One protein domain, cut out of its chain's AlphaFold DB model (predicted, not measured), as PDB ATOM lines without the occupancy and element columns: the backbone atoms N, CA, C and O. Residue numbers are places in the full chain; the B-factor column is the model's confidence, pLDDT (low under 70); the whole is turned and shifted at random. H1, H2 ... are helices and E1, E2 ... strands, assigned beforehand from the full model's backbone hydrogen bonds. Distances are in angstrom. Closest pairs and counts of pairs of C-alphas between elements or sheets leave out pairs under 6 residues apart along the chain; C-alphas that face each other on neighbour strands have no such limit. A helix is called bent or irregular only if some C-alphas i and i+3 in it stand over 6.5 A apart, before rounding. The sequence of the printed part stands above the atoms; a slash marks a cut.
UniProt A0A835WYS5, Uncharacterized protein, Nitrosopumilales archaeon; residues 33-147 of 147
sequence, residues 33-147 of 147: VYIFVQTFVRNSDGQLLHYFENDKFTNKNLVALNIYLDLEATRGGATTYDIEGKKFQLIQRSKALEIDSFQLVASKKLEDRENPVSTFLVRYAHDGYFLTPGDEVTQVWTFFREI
ATOM      1  N   VAL A  33       8.967   1.578  12.700       91.88
ATOM      2  CA  VAL A  33       9.113   2.950  12.225       91.88
ATOM      3  C   VAL A  33      10.597   3.200  12.006       91.88
ATOM      4  O   VAL A  33      11.377   3.263  12.964       91.88
ATOM      5  N   TYR A  34      10.991   3.375  10.750       94.31
ATOM      6  CA  TYR A  34      12.275   3.969  10.419       94.31
ATOM      7  C   TYR A  34      12.220   5.463  10.735       94.31
ATOM      8  O   TYR A  34      11.285   6.162  10.342       94.31
ATOM      9  N   ILE A  35      13.213   5.943  11.479       96.00
ATOM     10  CA  ILE A  35      13.300   7.331  11.929       96.00
ATOM     11  C   ILE A  35      14.628   7.885  11.434       96.00
ATOM     12  O   ILE A  35      15.670   7.259  11.609       96.00
ATOM     13  N   PHE A  36      14.590   9.075  10.860       97.12
ATOM     14  CA  PHE A  36      15.767   9.801  10.413       97.12
ATOM     15  C   PHE A  36      15.618  11.268  10.790       97.12
ATOM     16  O   PHE A  36      14.542  11.847  10.630       97.12
ATOM     17  N   VAL A  37      16.674  11.878  11.320       97.31
ATOM     18  CA  VAL A  37      16.651  13.292  11.700       97.31
ATOM     19  C   VAL A  37      17.836  14.034  11.117       97.31
ATOM     20  O   VAL A  37      18.977  13.597  11.242       97.31
ATOM     21  N   GLN A  38      17.560  15.195  10.535       97.81
ATOM     22  CA  GLN A  38      18.568  16.155  10.102       97.81
ATOM     23  C   GLN A  38      18.519  17.356  11.038       97.81
ATOM     24  O   GLN A  38      17.442  17.883  11.331       97.81
ATOM     25  N   THR A  39      19.677  17.788  11.527       97.44
ATOM     26  CA  THR A  39      19.800  18.970  12.385       97.44
ATOM     27  C   THR A  39      20.653  20.017  11.694       97.44
ATOM     28  O   THR A  39      21.762  19.725  11.256       97.44
ATOM     29  N   PHE A  40      20.141  21.242  11.651       98.06
ATOM     30  CA  PHE A  40      20.826  22.425  11.155       98.06
ATOM     31  C   PHE A  40      20.949  23.416  12.308       98.06
ATOM     32  O   PHE A  40      19.952  23.716  12.964       98.06
ATOM     33  N   VAL A  41      22.151  23.930  12.544       98.00
ATOM     34  CA  VAL A  41      22.403  25.006  13.509       98.00
ATOM     35  C   VAL A  41      22.934  26.202  12.743       98.00
ATOM     36  O   VAL A  41      23.968  26.085  12.080       98.00
ATOM     37  N   ARG A  42      22.228  27.327  12.811       98.38
ATOM     38  CA  ARG A  42      22.634  28.594  12.199       98.38
ATOM     39  C   ARG A  42      22.878  29.640  13.273       98.38
ATOM     40  O   ARG A  42      22.179  29.634  14.279       98.38
ATOM     41  N   ASN A  43      23.852  30.516  13.053       97.62
ATOM     42  CA  ASN A  43      24.018  31.688  13.907       97.62
ATOM     43  C   ASN A  43      22.974  32.770  13.589       97.62
ATOM     44  O   ASN A  43      22.213  32.644  12.626       97.62
ATOM     45  N   SER A  44      22.974  33.847  14.373       96.38
ATOM     46  CA  SER A  44      22.094  35.009  14.185       96.38
ATOM     47  C   SER A  44      22.238  35.707  12.823       96.38
ATOM     48  O   SER A  44      21.288  36.326  12.350       96.38
ATOM     49  N   ASP A  45      23.385  35.561  12.153       97.38
ATOM     50  CA  ASP A  45      23.618  36.054  10.787       97.38
ATOM     51  C   ASP A  45      23.082  35.090   9.702       97.38
ATOM     52  O   ASP A  45      23.225  35.338   8.502       97.38
ATOM     53  N   GLY A  46      22.492  33.959  10.101       96.00
ATOM     54  CA  GLY A  46      21.966  32.923   9.209       96.00
ATOM     55  C   GLY A  46      23.023  31.970   8.636       96.00
ATOM     56  O   GLY A  46      22.701  31.133   7.784       96.00
ATOM     57  N   GLN A  47      24.280  32.052   9.080       98.25
ATOM     58  CA  GLN A  47      25.360  31.171   8.632       98.25
ATOM     59  C   GLN A  47      25.234  29.790   9.275       98.25
ATOM     60  O   GLN A  47      25.046  29.672  10.483       98.25
ATOM     61  N   LEU A  48      25.374  28.729   8.478       98.06
ATOM     62  CA  LEU A  48      25.350  27.350   8.967       98.06
ATOM     63  C   LEU A  48      26.633  27.035   9.747       98.06
ATOM     64  O   LEU A  48      27.720  27.030   9.174       98.06
ATOM     65  N   LEU A  49      26.486  26.724  11.033       96.81
ATOM     66  CA  LEU A  49      27.578  26.309  11.913       96.81
ATOM     67  C   LEU A  49      27.707  24.788  11.983       96.81
ATOM     68  O   LEU A  49      28.809  24.248  11.908       96.81
ATOM     69  N   HIS A  50      26.575  24.090  12.114       95.88
ATOM     70  CA  HIS A  50      26.551  22.634  12.240       95.88
ATOM     71  C   HIS A  50      25.463  22.014  11.370       95.88
ATOM     72  O   HIS A  50      24.322  22.478  11.341       95.88
ATOM     73  N   TYR A  51      25.826  20.911  10.723       96.88
ATOM     74  CA  TYR A  51      24.911  19.986  10.077       96.88
ATOM     75  C   TYR A  51      25.272  18.569  10.485       96.88
ATOM     76  O   TYR A  51      26.444  18.195  10.437       96.88
ATOM     77  N   PHE A  52      24.273  17.786  10.870       96.62
ATOM     78  CA  PHE A  52      24.460  16.359  11.072       96.62
ATOM     79  C   PHE A  52      23.133  15.613  10.969       96.62
ATOM     80  O   PHE A  52      22.044  16.181  11.110       96.62
ATOM     81  N   GLU A  53      23.263  14.313  10.754       96.50
ATOM     82  CA  GLU A  53      22.163  13.381  10.573       96.50
ATOM     83  C   GLU A  53      22.215  12.312  11.661       96.50
ATOM     84  O   GLU A  53      23.281  12.019  12.212       96.50
ATOM     85  N   ASN A  54      21.066  11.731  11.994       94.94
ATOM     86  CA  ASN A  54      21.018  10.626  12.935       94.94
ATOM     87  C   ASN A  54      19.892   9.642  12.591       94.94
ATOM     88  O   ASN A  54      18.743  10.034  12.388       94.94
ATOM     89  N   ASP A  55      20.236   8.361  12.564       95.12
ATOM     90  CA  ASP A  55      19.332   7.217  12.421       95.12
ATOM     91  C   ASP A  55      19.432   6.245  13.621       95.12
ATOM     92  O   ASP A  55      18.766   5.208  13.671       95.12
ATOM     93  N   LYS A  56      20.237   6.597  14.635       92.75
ATOM     94  CA  LYS A  56      20.496   5.822  15.855       92.75
ATOM     95  C   LYS A  56      19.936   6.526  17.086       92.75
ATOM     96  O   LYS A  56      20.441   7.533  17.579       92.75
ATOM     97  N   PHE A  57      18.911   5.914  17.665       93.19
ATOM     98  CA  PHE A  57      18.171   6.487  18.784       93.19
ATOM     99  C   PHE A  57      18.489   5.762  20.085       93.19
ATOM    100  O   PHE A  57      18.475   4.534  20.147       93.19
ATOM    101  N   THR A  58      18.753   6.533  21.136       91.31
ATOM    102  CA  THR A  58      19.091   6.010  22.466       91.31
ATOM    103  C   THR A  58      17.859   5.568  23.245       91.31
ATOM    104  O   THR A  58      17.966   4.723  24.128       91.31
ATOM    105  N   ASN A  59      16.687   6.127  22.938       92.88
ATOM    106  CA  ASN A  59      15.417   5.723  23.531       92.88
ATOM    107  C   ASN A  59      14.265   6.003  22.554       92.88
ATOM    108  O   ASN A  59      14.244   7.057  21.912       92.88
ATOM    109  N   LYS A  60      13.321   5.062  22.449       93.50
ATOM    110  CA  LYS A  60      12.139   5.126  21.583       93.50
ATOM    111  C   LYS A  60      10.912   4.637  22.353       93.50
ATOM    112  O   LYS A  60      10.897   3.503  22.824       93.50
ATOM    113  N   ASN A  61       9.873   5.460  22.419       93.88
ATOM    114  CA  ASN A  61       8.539   5.064  22.856       93.88
ATOM    115  C   ASN A  61       7.676   4.798  21.615       93.88
ATOM    116  O   ASN A  61       6.973   5.686  21.138       93.88
ATOM    117  N   LEU A  62       7.781   3.588  21.055       91.38
ATOM    118  CA  LEU A  62       7.143   3.240  19.777       91.38
ATOM    119  C   LEU A  62       5.612   3.297  19.832       91.38
ATOM    120  O   LEU A  62       4.988   3.672  18.845       91.38
ATOM    121  N   VAL A  63       5.007   2.994  20.984       91.50
ATOM    122  CA  VAL A  63       3.551   3.089  21.170       91.50
ATOM    123  C   VAL A  63       3.094   4.541  21.045       91.50
ATOM    124  O   VAL A  63       2.229   4.847  20.227       91.50
ATOM    125  N   ALA A  64       3.711   5.456  21.801       92.62
ATOM    126  CA  ALA A  64       3.373   6.876  21.710       92.62
ATOM    127  C   ALA A  64       3.723   7.466  20.338       92.62
ATOM    128  O   ALA A  64       2.978   8.293  19.820       92.62
ATOM    129  N   LEU A  65       4.834   7.027  19.738       93.88
ATOM    130  CA  LEU A  65       5.233   7.466  18.408       93.88
ATOM    131  C   LEU A  65       4.208   7.050  17.349       93.88
ATOM    132  O   LEU A  65       3.842   7.882  16.531       93.88
ATOM    133  N   ASN A  66       3.712   5.814  17.366       92.44
ATOM    134  CA  ASN A  66       2.701   5.380  16.400       92.44
ATOM    135  C   ASN A  66       1.396   6.173  16.538       92.44
ATOM    136  O   ASN A  66       0.889   6.655  15.530       92.44
ATOM    137  N   ILE A  67       0.919   6.409  17.767       91.81
ATOM    138  CA  ILE A  67      -0.258   7.263  18.019       91.81
ATOM    139  C   ILE A  67      -0.030   8.679  17.474       91.81
ATOM    140  O   ILE A  67      -0.901   9.250  16.817       91.81
ATOM    141  N   TYR A  68       1.156   9.242  17.725       92.38
ATOM    142  CA  TYR A  68       1.543  10.545  17.197       92.38
ATOM    143  C   TYR A  68       1.521  10.560  15.660       92.38
ATOM    144  O   TYR A  68       0.937  11.459  15.063       92.38
ATOM    145  N   LEU A  69       2.093   9.548  15.004       93.44
ATOM    146  CA  LEU A  69       2.141   9.457  13.543       93.44
ATOM    147  C   LEU A  69       0.765   9.226  12.909       93.44
ATOM    148  O   LEU A  69       0.495   9.779  11.844       93.44
ATOM    149  N   ASP A  70      -0.122   8.470  13.558       92.44
ATOM    150  CA  ASP A  70      -1.513   8.320  13.122       92.44
ATOM    151  C   ASP A  70      -2.223   9.677  13.118       92.44
ATOM    152  O   ASP A  70      -2.854  10.053  12.127       92.44
ATOM    153  N   LEU A  71      -2.059  10.461  14.188       90.88
ATOM    154  CA  LEU A  71      -2.619  11.807  14.273       90.88
ATOM    155  C   LEU A  71      -2.033  12.730  13.194       90.88
ATOM    156  O   LEU A  71      -2.782  13.420  12.501       90.88
ATOM    157  N   GLU A  72      -0.716  12.712  13.001       89.56
ATOM    158  CA  GLU A  72      -0.047  13.491  11.953       89.56
ATOM    159  C   GLU A  72      -0.534  13.127  10.545       89.56
ATOM    160  O   GLU A  72      -0.742  14.004   9.698       89.56
ATOM    161  N   ALA A  73      -0.795  11.844  10.297       90.06
ATOM    162  CA  ALA A  73      -1.359  11.383   9.039       90.06
ATOM    163  C   ALA A  73      -2.761  11.952   8.785       90.06
ATOM    164  O   ALA A  73      -3.040  12.404   7.673       90.06
ATOM    165  N   THR A  74      -3.624  12.006   9.808       88.69
ATOM    166  CA  THR A  74      -4.972  12.598   9.667       88.69
ATOM    167  C   THR A  74      -4.948  14.092   9.342       88.69
ATOM    168  O   THR A  74      -5.896  14.613   8.759       88.69
ATOM    169  N   ARG A  75      -3.849  14.782   9.658       87.19
ATOM    170  CA  ARG A  75      -3.648  16.207   9.355       87.19
ATOM    171  C   ARG A  75      -3.135  16.467   7.941       87.19
ATOM    172  O   ARG A  75      -2.824  17.607   7.609       87.19
ATOM    173  N   GLY A  76      -3.029  15.425   7.115       80.38
ATOM    174  CA  GLY A  76      -2.504  15.522   5.754       80.38
ATOM    175  C   GLY A  76      -0.979  15.633   5.689       80.38
ATOM    176  O   GLY A  76      -0.442  15.923   4.627       80.38
ATOM    177  N   GLY A  77      -0.268  15.391   6.798       78.62
ATOM    178  CA  GLY A  77       1.200  15.420   6.854       78.62
ATOM    179  C   GLY A  77       1.882  14.160   6.307       78.62
ATOM    180  O   GLY A  77       3.105  14.047   6.380       78.62
ATOM    181  N   ALA A  78       1.104  13.207   5.793       91.31
ATOM    182  CA  ALA A  78       1.567  11.904   5.345       91.31
ATOM    183  C   ALA A  78       1.501  11.760   3.821       91.31
ATOM    184  O   ALA A  78       0.477  12.037   3.201       91.31
ATOM    185  N   THR A  79       2.577  11.242   3.231       94.50
ATOM    186  CA  THR A  79       2.596  10.756   1.844       94.50
ATOM    187  C   THR A  79       2.607   9.235   1.848       94.50
ATOM    188  O   THR A  79       3.427   8.632   2.541       94.50
ATOM    189  N   THR A  80       1.720   8.612   1.073       94.81
ATOM    190  CA  THR A  80       1.656   7.152   0.948       94.81
ATOM    191  C   THR A  80       2.366   6.685  -0.316       94.81
ATOM    192  O   THR A  80       2.138   7.229  -1.394       94.81
ATOM    193  N   TYR A  81       3.180   5.644  -0.182       93.38
ATOM    194  CA  TYR A  81       3.877   4.967  -1.271       93.38
ATOM    195  C   TYR A  81       3.389   3.526  -1.376       93.38
ATOM    196  O   TYR A  81       3.108   2.897  -0.359       93.38
ATOM    197  N   ASP A  82       3.312   3.003  -2.596       95.06
ATOM    198  CA  ASP A  82       3.138   1.575  -2.859       95.06
ATOM    199  C   ASP A  82       4.467   1.037  -3.398       95.06
ATOM    200  O   ASP A  82       4.960   1.506  -4.427       95.06
ATOM    201  N   ILE A  83       5.080   0.121  -2.654       91.81
ATOM    202  CA  ILE A  83       6.355  -0.502  -2.997       91.81
ATOM    203  C   ILE A  83       6.114  -2.005  -2.998       91.81
ATOM    204  O   ILE A  83       5.913  -2.609  -1.947       91.81
ATOM    205  N   GLU A  84       6.107  -2.601  -4.190       93.25
ATOM    206  CA  GLU A  84       5.915  -4.045  -4.375       93.25
ATOM    207  C   GLU A  84       4.610  -4.581  -3.744       93.25
ATOM    208  O   GLU A  84       4.561  -5.700  -3.236       93.25
ATOM    209  N   GLY A  85       3.529  -3.788  -3.772       91.94
ATOM    210  CA  GLY A  85       2.222  -4.163  -3.223       91.94
ATOM    211  C   GLY A  85       2.079  -3.925  -1.717       91.94
ATOM    212  O   GLY A  85       1.024  -4.223  -1.150       91.94
ATOM    213  N   LYS A  86       3.113  -3.384  -1.066       93.06
ATOM    214  CA  LYS A  86       3.075  -2.934   0.326       93.06
ATOM    215  C   LYS A  86       2.912  -1.426   0.391       93.06
ATOM    216  O   LYS A  86       3.580  -0.686  -0.331       93.06
ATOM    217  N   LYS A  87       2.054  -0.964   1.299       93.00
ATOM    218  CA  LYS A  87       1.832   0.464   1.511       93.00
ATOM    219  C   LYS A  87       2.741   0.974   2.610       93.00
ATOM    220  O   LYS A  87       2.809   0.410   3.694       93.00
ATOM    221  N   PHE A  88       3.403   2.081   2.325       93.44
ATOM    222  CA  PHE A  88       4.243   2.779   3.278       93.44
ATOM    223  C   PHE A  88       3.779   4.206   3.439       93.44
ATOM    224  O   PHE A  88       3.275   4.825   2.504       93.44
ATOM    225  N   GLN A  89       4.008   4.747   4.620       94.69
ATOM    226  CA  GLN A  89       3.715   6.119   4.956       94.69
ATOM    227  C   GLN A  89       5.007   6.853   5.291       94.69
ATOM    228  O   GLN A  89       5.749   6.426   6.173       94.69
ATOM    229  N   LEU A  90       5.240   7.974   4.610       95.56
ATOM    230  CA  LEU A  90       6.281   8.946   4.923       95.56
ATOM    231  C   LEU A  90       5.651  10.154   5.611       95.56
ATOM    232  O   LEU A  90       4.761  10.790   5.045       95.56
ATOM    233  N   ILE A  91       6.141  10.495   6.796       95.50
ATOM    234  CA  ILE A  91       5.756  11.706   7.526       95.50
ATOM    235  C   ILE A  91       7.019  12.515   7.787       95.50
ATOM    236  O   ILE A  91       7.987  11.991   8.335       95.50
ATOM    237  N   GLN A  92       7.000  13.798   7.427       94.62
ATOM    238  CA  GLN A  92       8.105  14.716   7.689       94.62
ATOM    239  C   GLN A  92       7.624  15.902   8.523       94.62
ATOM    240  O   GLN A  92       6.616  16.539   8.209       94.62
ATOM    241  N   ARG A  93       8.355  16.225   9.592       91.94
ATOM    242  CA  ARG A  93       8.087  17.379  10.457       91.94
ATOM    243  C   ARG A  93       9.341  18.220  10.576       91.94
ATOM    244  O   ARG A  93      10.414  17.703  10.862       91.94
ATOM    245  N   SER A  94       9.194  19.522  10.374       92.56
ATOM    246  CA  SER A  94      10.275  20.481  10.558       92.56
ATOM    247  C   SER A  94       9.880  21.513  11.599       92.56
ATOM    248  O   SER A  94       8.744  21.989  11.607       92.56
ATOM    249  N   LYS A  95      10.816  21.844  12.486       90.44
ATOM    250  CA  LYS A  95      10.654  22.929  13.448       90.44
ATOM    251  C   LYS A  95      11.971  23.665  13.632       90.44
ATOM    252  O   LYS A  95      12.981  23.037  13.946       90.44
ATOM    253  N   ALA A  96      11.908  24.982  13.476       94.62
ATOM    254  CA  ALA A  96      12.946  25.912  13.889       94.62
ATOM    255  C   ALA A  96      12.715  26.335  15.346       94.62
ATOM    256  O   ALA A  96      11.572  26.515  15.785       94.62
ATOM    257  N   LEU A  97      13.800  26.460  16.100       94.88
ATOM    258  CA  LEU A  97      13.819  26.984  17.457       94.88
ATOM    259  C   LEU A  97      14.910  28.045  17.547       94.88
ATOM    260  O   LEU A  97      16.090  27.718  17.435       94.88
ATOM    261  N   GLU A  98      14.497  29.282  17.785       96.69
ATOM    262  CA  GLU A  98      15.400  30.368  18.154       96.69
ATOM    263  C   GLU A  98      15.858  30.191  19.605       96.69
ATOM    264  O   GLU A  98      15.089  29.767  20.476       96.69
ATOM    265  N   ILE A  99      17.132  30.474  19.847       97.31
ATOM    266  CA  ILE A  99      17.786  30.266  21.131       97.31
ATOM    267  C   ILE A  99      17.900  31.594  21.875       97.31
ATOM    268  O   ILE A  99      18.371  32.588  21.336       97.31
ATOM    269  N   ASP A 100      17.502  31.601  23.145       96.75
ATOM    270  CA  ASP A 100      17.474  32.792  24.004       96.75
ATOM    271  C   ASP A 100      18.646  32.868  24.998       96.75
ATOM    272  O   ASP A 100      18.824  33.862  25.704       96.75
ATOM    273  N   SER A 101      19.445  31.807  25.084       96.06
ATOM    274  CA  SER A 101      20.426  31.600  26.144       96.06
ATOM    275  C   SER A 101      21.597  30.745  25.672       96.06
ATOM    276  O   SER A 101      21.477  29.936  24.757       96.06
ATOM    277  N   PHE A 102      22.751  30.902  26.319       97.38
ATOM    278  CA  PHE A 102      23.908  30.051  26.046       97.38
ATOM    279  C   PHE A 102      23.630  28.604  26.466       97.38
ATOM    280  O   PHE A 102      23.266  28.351  27.616       97.38
ATOM    281  N   GLN A 103      23.819  27.649  25.552       96.62
ATOM    282  CA  GLN A 103      23.536  26.232  25.801       96.62
ATOM    283  C   GLN A 103      24.614  25.335  25.188       96.62
ATOM    284  O   GLN A 103      25.055  25.554  24.065       96.62
ATOM    285  N   LEU A 104      25.001  24.280  25.909       96.75
ATOM    286  CA  LEU A 104      25.697  23.127  25.337       96.75
ATOM    287  C   LEU A 104      24.671  22.015  25.142       96.75
ATOM    288  O   LEU A 104      24.086  21.522  26.110       96.75
ATOM    289  N   VAL A 105      24.453  21.610  23.897       96.00
ATOM    290  CA  VAL A 105      23.467  20.581  23.562       96.00
ATOM    291  C   VAL A 105      24.186  19.349  23.050       96.00
ATOM    292  O   VAL A 105      24.894  19.455  22.064       96.00
ATOM    293  N   ALA A 106      23.971  18.193  23.682       96.00
ATOM    294  CA  ALA A 106      24.534  16.891  23.279       96.00
ATOM    295  C   ALA A 106      23.466  15.790  23.097       96.00
ATOM    296  O   ALA A 106      23.757  14.625  22.832       96.00
ATOM    297  N   SER A 107      22.189  16.135  23.278       95.62
ATOM    298  CA  SER A 107      21.078  15.240  22.966       95.62
ATOM    299  C   SER A 107      19.829  16.035  22.628       95.62
ATOM    300  O   SER A 107      19.634  17.151  23.119       95.62
ATOM    301  N   LYS A 108      18.956  15.435  21.824       94.62
ATOM    302  CA  LYS A 108      17.654  16.001  21.483       94.62
ATOM    303  C   LYS A 108      16.570  14.955  21.669       94.62
ATOM    304  O   LYS A 108      16.780  13.764  21.436       94.62
ATOM    305  N   LYS A 109      15.409  15.428  22.108       94.62
ATOM    306  CA  LYS A 109      14.191  14.636  22.264       94.62
ATOM    307  C   LYS A 109      13.096  15.217  21.381       94.62
ATOM    308  O   LYS A 109      12.982  16.438  21.284       94.62
ATOM    309  N   LEU A 110      12.303  14.340  20.787       94.50
ATOM    310  CA  LEU A 110      11.007  14.680  20.230       94.50
ATOM    311  C   LEU A 110       9.933  14.340  21.260       94.50
ATOM    312  O   LEU A 110       9.943  13.261  21.861       94.50
ATOM    313  N   GLU A 111       9.023  15.282  21.462       94.38
ATOM    314  CA  GLU A 111       7.894  15.161  22.375       94.38
ATOM    315  C   GLU A 111       6.627  15.602  21.653       94.38
ATOM    316  O   GLU A 111       6.642  16.627  20.966       94.38
ATOM    317  N   ASP A 112       5.541  14.864  21.853       91.31
ATOM    318  CA  ASP A 112       4.205  15.357  21.551       91.31
ATOM    319  C   ASP A 112       3.778  16.313  22.671       91.31
ATOM    320  O   ASP A 112       3.736  15.934  23.844       91.31
ATOM    321  N   ARG A 113       3.494  17.565  22.306       85.75
ATOM    322  CA  ARG A 113       3.095  18.641  23.228       85.75
ATOM    323  C   ARG A 113       1.664  19.119  23.005       85.75
ATOM    324  O   ARG A 113       1.280  20.137  23.571       85.75
ATOM    325  N   GLU A 114       0.899  18.441  22.161       75.94
ATOM    326  CA  GLU A 114      -0.482  18.836  21.874       75.94
ATOM    327  C   GLU A 114      -1.463  18.329  22.933       75.94
ATOM    328  O   GLU A 114      -2.553  18.875  23.091       75.94
ATOM    329  N   ASN A 115      -1.047  17.327  23.705       69.25
ATOM    330  CA  ASN A 115      -1.750  16.846  24.881       69.25
ATOM    331  C   ASN A 115      -1.337  17.631  26.146       69.25
ATOM    332  O   ASN A 115      -0.200  18.099  26.241       69.25
ATOM    333  N   PRO A 116      -2.218  17.739  27.166       69.25
ATOM    334  CA  PRO A 116      -1.940  18.466  28.416       69.25
ATOM    335  C   PRO A 116      -0.735  17.914  29.193       69.25
ATOM    336  O   PRO A 116      -0.186  18.594  30.059       69.25
ATOM    337  N   VAL A 117      -0.310  16.689  28.876       77.69
ATOM    338  CA  VAL A 117       0.934  16.093  29.354       77.69
ATOM    339  C   VAL A 117       1.829  15.831  28.150       77.69
ATOM    340  O   VAL A 117       1.486  15.043  27.269       77.69
ATOM    341  N   SER A 118       2.994  16.482  28.137       88.06
ATOM    342  CA  SER A 118       4.023  16.260  27.123       88.06
ATOM    343  C   SER A 118       4.442  14.791  27.121       88.06
ATOM    344  O   SER A 118       4.966  14.291  28.119       88.06
ATOM    345  N   THR A 119       4.244  14.110  25.995       93.75
ATOM    346  CA  THR A 119       4.562  12.687  25.851       93.75
ATOM    347  C   THR A 119       5.883  12.520  25.116       93.75
ATOM    348  O   THR A 119       6.070  13.013  24.007       93.75
ATOM    349  N   PHE A 120       6.828  11.818  25.740       94.75
ATOM    350  CA  PHE A 120       8.112  11.497  25.121       94.75
ATOM    351  C   PHE A 120       7.935  10.502  23.967       94.75
ATOM    352  O   PHE A 120       7.322   9.450  24.163       94.75
ATOM    353  N   LEU A 121       8.529  10.807  22.808       95.31
ATOM    354  CA  LEU A 121       8.472   9.955  21.617       95.31
ATOM    355  C   LEU A 121       9.820   9.285  21.335       95.31
ATOM    356  O   LEU A 121       9.924   8.060  21.321       95.31
ATOM    357  N   VAL A 122      10.873  10.075  21.117       95.81
ATOM    358  CA  VAL A 122      12.188   9.555  20.716       95.81
ATOM    359  C   VAL A 122      13.323  10.477  21.160       95.81
ATOM    360  O   VAL A 122      13.156  11.694  21.235       95.81
ATOM    361  N   ARG A 123      14.494   9.905  21.469       96.00
ATOM    362  CA  ARG A 123      15.732  10.627  21.800       96.00
ATOM    363  C   ARG A 123      16.899  10.100  20.976       96.00
ATOM    364  O   ARG A 123      17.069   8.889  20.851       96.00
ATOM    365  N   TYR A 124      17.758  11.009  20.529       95.31
ATOM    366  CA  TYR A 124      19.102  10.684  20.055       95.31
ATOM    367  C   TYR A 124      20.154  11.518  20.796       95.31
ATOM    368  O   TYR A 124      19.874  12.614  21.298       95.31
ATOM    369  N   ALA A 125      21.363  10.970  20.884       96.06
ATOM    370  CA  ALA A 125      22.551  11.648  21.397       96.06
ATOM    371  C   ALA A 125      23.509  11.967  20.240       96.06
ATOM    372  O   ALA A 125      23.455  11.315  19.197       96.06
ATOM    373  N   HIS A 126      24.349  12.982  20.419       94.38
ATOM    374  CA  HIS A 126      25.362  13.418  19.455       94.38
ATOM    375  C   HIS A 126      26.544  14.073  20.195       94.38
ATOM    376  O   HIS A 126      26.435  14.368  21.384       94.38
ATOM    377  N   ASP A 127      27.648  14.338  19.491       91.81
ATOM    378  CA  ASP A 127      28.914  14.834  20.081       91.81
ATOM    379  C   ASP A 127      28.818  16.239  20.693       91.81
ATOM    380  O   ASP A 127      29.624  16.647  21.526       91.81
ATOM    381  N   GLY A 128      27.770  16.956  20.312       94.00
ATOM    382  CA  GLY A 128      27.358  18.215  20.898       94.00
ATOM    383  C   GLY A 128      27.767  19.457  20.113       94.00
ATOM    384  O   GLY A 128      28.618  19.414  19.230       94.00
ATOM    385  N   TYR A 129      27.095  20.566  20.406       95.31
ATOM    386  CA  TYR A 129      27.386  21.888  19.854       95.31
ATOM    387  C   TYR A 129      26.985  22.975  20.851       95.31
ATOM    388  O   TYR A 129      26.110  22.772  21.704       95.31
ATOM    389  N   PHE A 130      27.648  24.122  20.740       96.44
ATOM    390  CA  PHE A 130      27.322  25.310  21.515       96.44
ATOM    391  C   PHE A 130      26.289  26.148  20.773       96.44
ATOM    392  O   PHE A 130      26.302  26.219  19.548       96.44
ATOM    393  N   LEU A 131      25.407  26.765  21.543       97.25
ATOM    394  CA  LEU A 131      24.429  27.730  21.077       97.25
ATOM    395  C   LEU A 131      24.593  29.021  21.862       97.25
ATOM    396  O   LEU A 131      24.894  28.999  23.062       97.25
ATOM    397  N   THR A 132      24.360  30.127  21.181       97.81
ATOM    398  CA  THR A 132      24.346  31.481  21.720       97.81
ATOM    399  C   THR A 132      22.988  32.141  21.454       97.81
ATOM    400  O   THR A 132      22.249  31.680  20.580       97.81
ATOM    401  N   PRO A 133      22.605  33.185  22.214       98.06
ATOM    402  CA  PRO A 133      21.359  33.901  21.956       98.06
ATOM    403  C   PRO A 133      21.287  34.439  20.520       98.06
ATOM    404  O   PRO A 133      22.213  35.109  20.065       98.06
ATOM    405  N   GLY A 134      20.179  34.168  19.831       97.62
ATOM    406  CA  GLY A 134      19.956  34.511  18.424       97.62
ATOM    407  C   GLY A 134      20.319  33.402  17.433       97.62
ATOM    408  O   GLY A 134      19.963  33.512  16.262       97.62
ATOM    409  N   ASP A 135      20.979  32.325  17.870       98.19
ATOM    410  CA  ASP A 135      21.153  31.136  17.033       98.19
ATOM    411  C   ASP A 135      19.798  30.460  16.768       98.19
ATOM    412  O   ASP A 135      18.874  30.510  17.585       98.19
ATOM    413  N   GLU A 136      19.701  29.750  15.648       98.19
ATOM    414  CA  GLU A 136      18.543  28.943  15.285       98.19
ATOM    415  C   GLU A 136      18.937  27.471  15.150       98.19
ATOM    416  O   GLU A 136      19.880  27.110  14.439       98.19
ATOM    417  N   VAL A 137      18.161  26.591  15.784       97.62
ATOM    418  CA  VAL A 137      18.237  25.147  15.568       97.62
ATOM    419  C   VAL A 137      17.007  24.686  14.804       97.62
ATOM    420  O   VAL A 137      15.896  24.710  15.331       97.62
ATOM    421  N   THR A 138      17.213  24.180  13.593       97.88
ATOM    422  CA  THR A 138      16.166  23.536  12.800       97.88
ATOM    423  C   THR A 138      16.362  22.025  12.807       97.88
ATOM    424  O   THR A 138      17.435  21.524  12.471       97.88
ATOM    425  N   GLN A 139      15.315  21.286  13.171       96.38
ATOM    426  CA  GLN A 139      15.293  19.824  13.091       96.38
ATOM    427  C   GLN A 139      14.250  19.374  12.075       96.38
ATOM    428  O   GLN A 139      13.103  19.816  12.136       96.38
ATOM    429  N   VAL A 140      14.644  18.479  11.174       97.12
ATOM    430  CA  VAL A 140      13.753  17.806  10.226       97.12
ATOM    431  C   VAL A 140      13.685  16.337  10.616       97.12
ATOM    432  O   VAL A 140      14.657  15.607  10.453       97.12
ATOM    433  N   TRP A 141      12.550  15.926  11.166       96.81
ATOM    434  CA  TRP A 141      12.258  14.549  11.539       96.81
ATOM    435  C   TRP A 141      11.502  13.868  10.408       96.81
ATOM    436  O   TRP A 141      10.472  14.376   9.965       96.81
ATOM    437  N   THR A 142      12.000  12.721   9.974       97.12
ATOM    438  CA  THR A 142      11.423  11.896   8.919       97.12
ATOM    439  C   THR A 142      11.083  10.532   9.495       97.12
ATOM    440  O   THR A 142      11.919   9.895  10.134       97.12
ATOM    441  N   PHE A 143       9.853  10.093   9.259       96.50
ATOM    442  CA  PHE A 143       9.327   8.814   9.705       96.50
ATOM    443  C   PHE A 143       8.844   8.026   8.504       96.50
ATOM    444  O   PHE A 143       8.132   8.571   7.660       96.50
ATOM    445  N   PHE A 144       9.203   6.751   8.450       95.19
ATOM    446  CA  PHE A 144       8.778   5.839   7.402       95.19
ATOM    447  C   PHE A 144       8.331   4.515   8.018       95.19
ATOM    448  O   PHE A 144       9.087   3.905   8.771       95.19
ATOM    449  N   ARG A 145       7.096   4.089   7.742       93.50
ATOM    450  CA  ARG A 145       6.520   2.844   8.281       93.50
ATOM    451  C   ARG A 145       5.580   2.178   7.283       93.50
ATOM    452  O   ARG A 145       4.981   2.869   6.461       93.50
ATOM    453  N   GLU A 146       5.446   0.860   7.365       91.44
ATOM    454  CA  GLU A 146       4.414   0.097   6.644       91.44
ATOM    455  C   GLU A 146       3.032   0.367   7.280       91.44
ATOM    456  O   GLU A 146       2.943   0.492   8.507       91.44
ATOM    457  N   ILE A 147       1.974   0.496   6.466       88.31
ATOM    458  CA  ILE A 147       0.585   0.775   6.895       88.31
ATOM    459  C   ILE A 147      -0.433  -0.202   6.308       88.31
ATOM    460  O   ILE A 147      -0.234  -0.671   5.164       88.31
TER     461      ILE A 147
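What this domain is: This is residues 33 to 147 of the 147 residues of an uncharacterized protein of Nitrosopumilales archaeon (UniProt A0A835WYS5). A long, twisted and curled five-stranded sheet is partly face to face with a bent two-stranded hairpin, E5 and E6, their strands crossed as a sandwich. H1 packs across the sheet, making two layers there, and also meets the hairpin. The 115 printed residues run E1 E2 H1 E3 E4 E5 E6 E7, mostly strand; the sheet orders are E2 E1 E7 E4 E3 and E5 E6, both antiparallel. The whole is compact, with a radius of gyration of the C-alphas of 15.5 A and spans of 47 by 33 by 26 A.

How they stand to each other: Start at inner strand E7, residues 136 to 146, between E1, residues 34 to 42, and E4, residues 86 to 98; within hydrogen-bond range are N 38 and O 140 at 2.9 A, and N 93 and O 141 at 2.8 A. Edge strand E2, residues 48 to 54, forms a hairpin with E1, where N 39 and O 52 are 2.9 A apart. Edge strand E3, residues 78 to 83, forms one with E4, where N 81 and O 88 are 2.8 A apart. In the facing hairpin of E5, residues 103 to 112, and E6, residues 119 to 131, N 108 and O 124 are 3.0 A apart; E5 bends by 87 degrees at residue 106 and E6 by 99 degrees at 127. H1, residues 62 to 74, runs across the strands, at 88 degrees to E4 on the local plane, at a height over the sheet of 9.9 A; every O i to N i+4 pair in it is within hydrogen-bond range. Its closest C-alphas to E6 are Leu 65 and Leu 121, 5.2 A.

Where its parts are: Find C-alpha 34 at (12.275, 3.969, 10.419), where E1 begins its 26.8 A. E4 covers 39.7 A, E6 25.4 A and H1 18.3 A. E7 runs 33.3 A to C-alpha 146 at (4.414, 0.097, 6.644).

The domain as a whole: The C-alphas farthest apart, Gly 85 and Phe 102, are 50.0 A apart. The printed part has no cut and no long link; pLDDT is under 70 at residues 115 to 116.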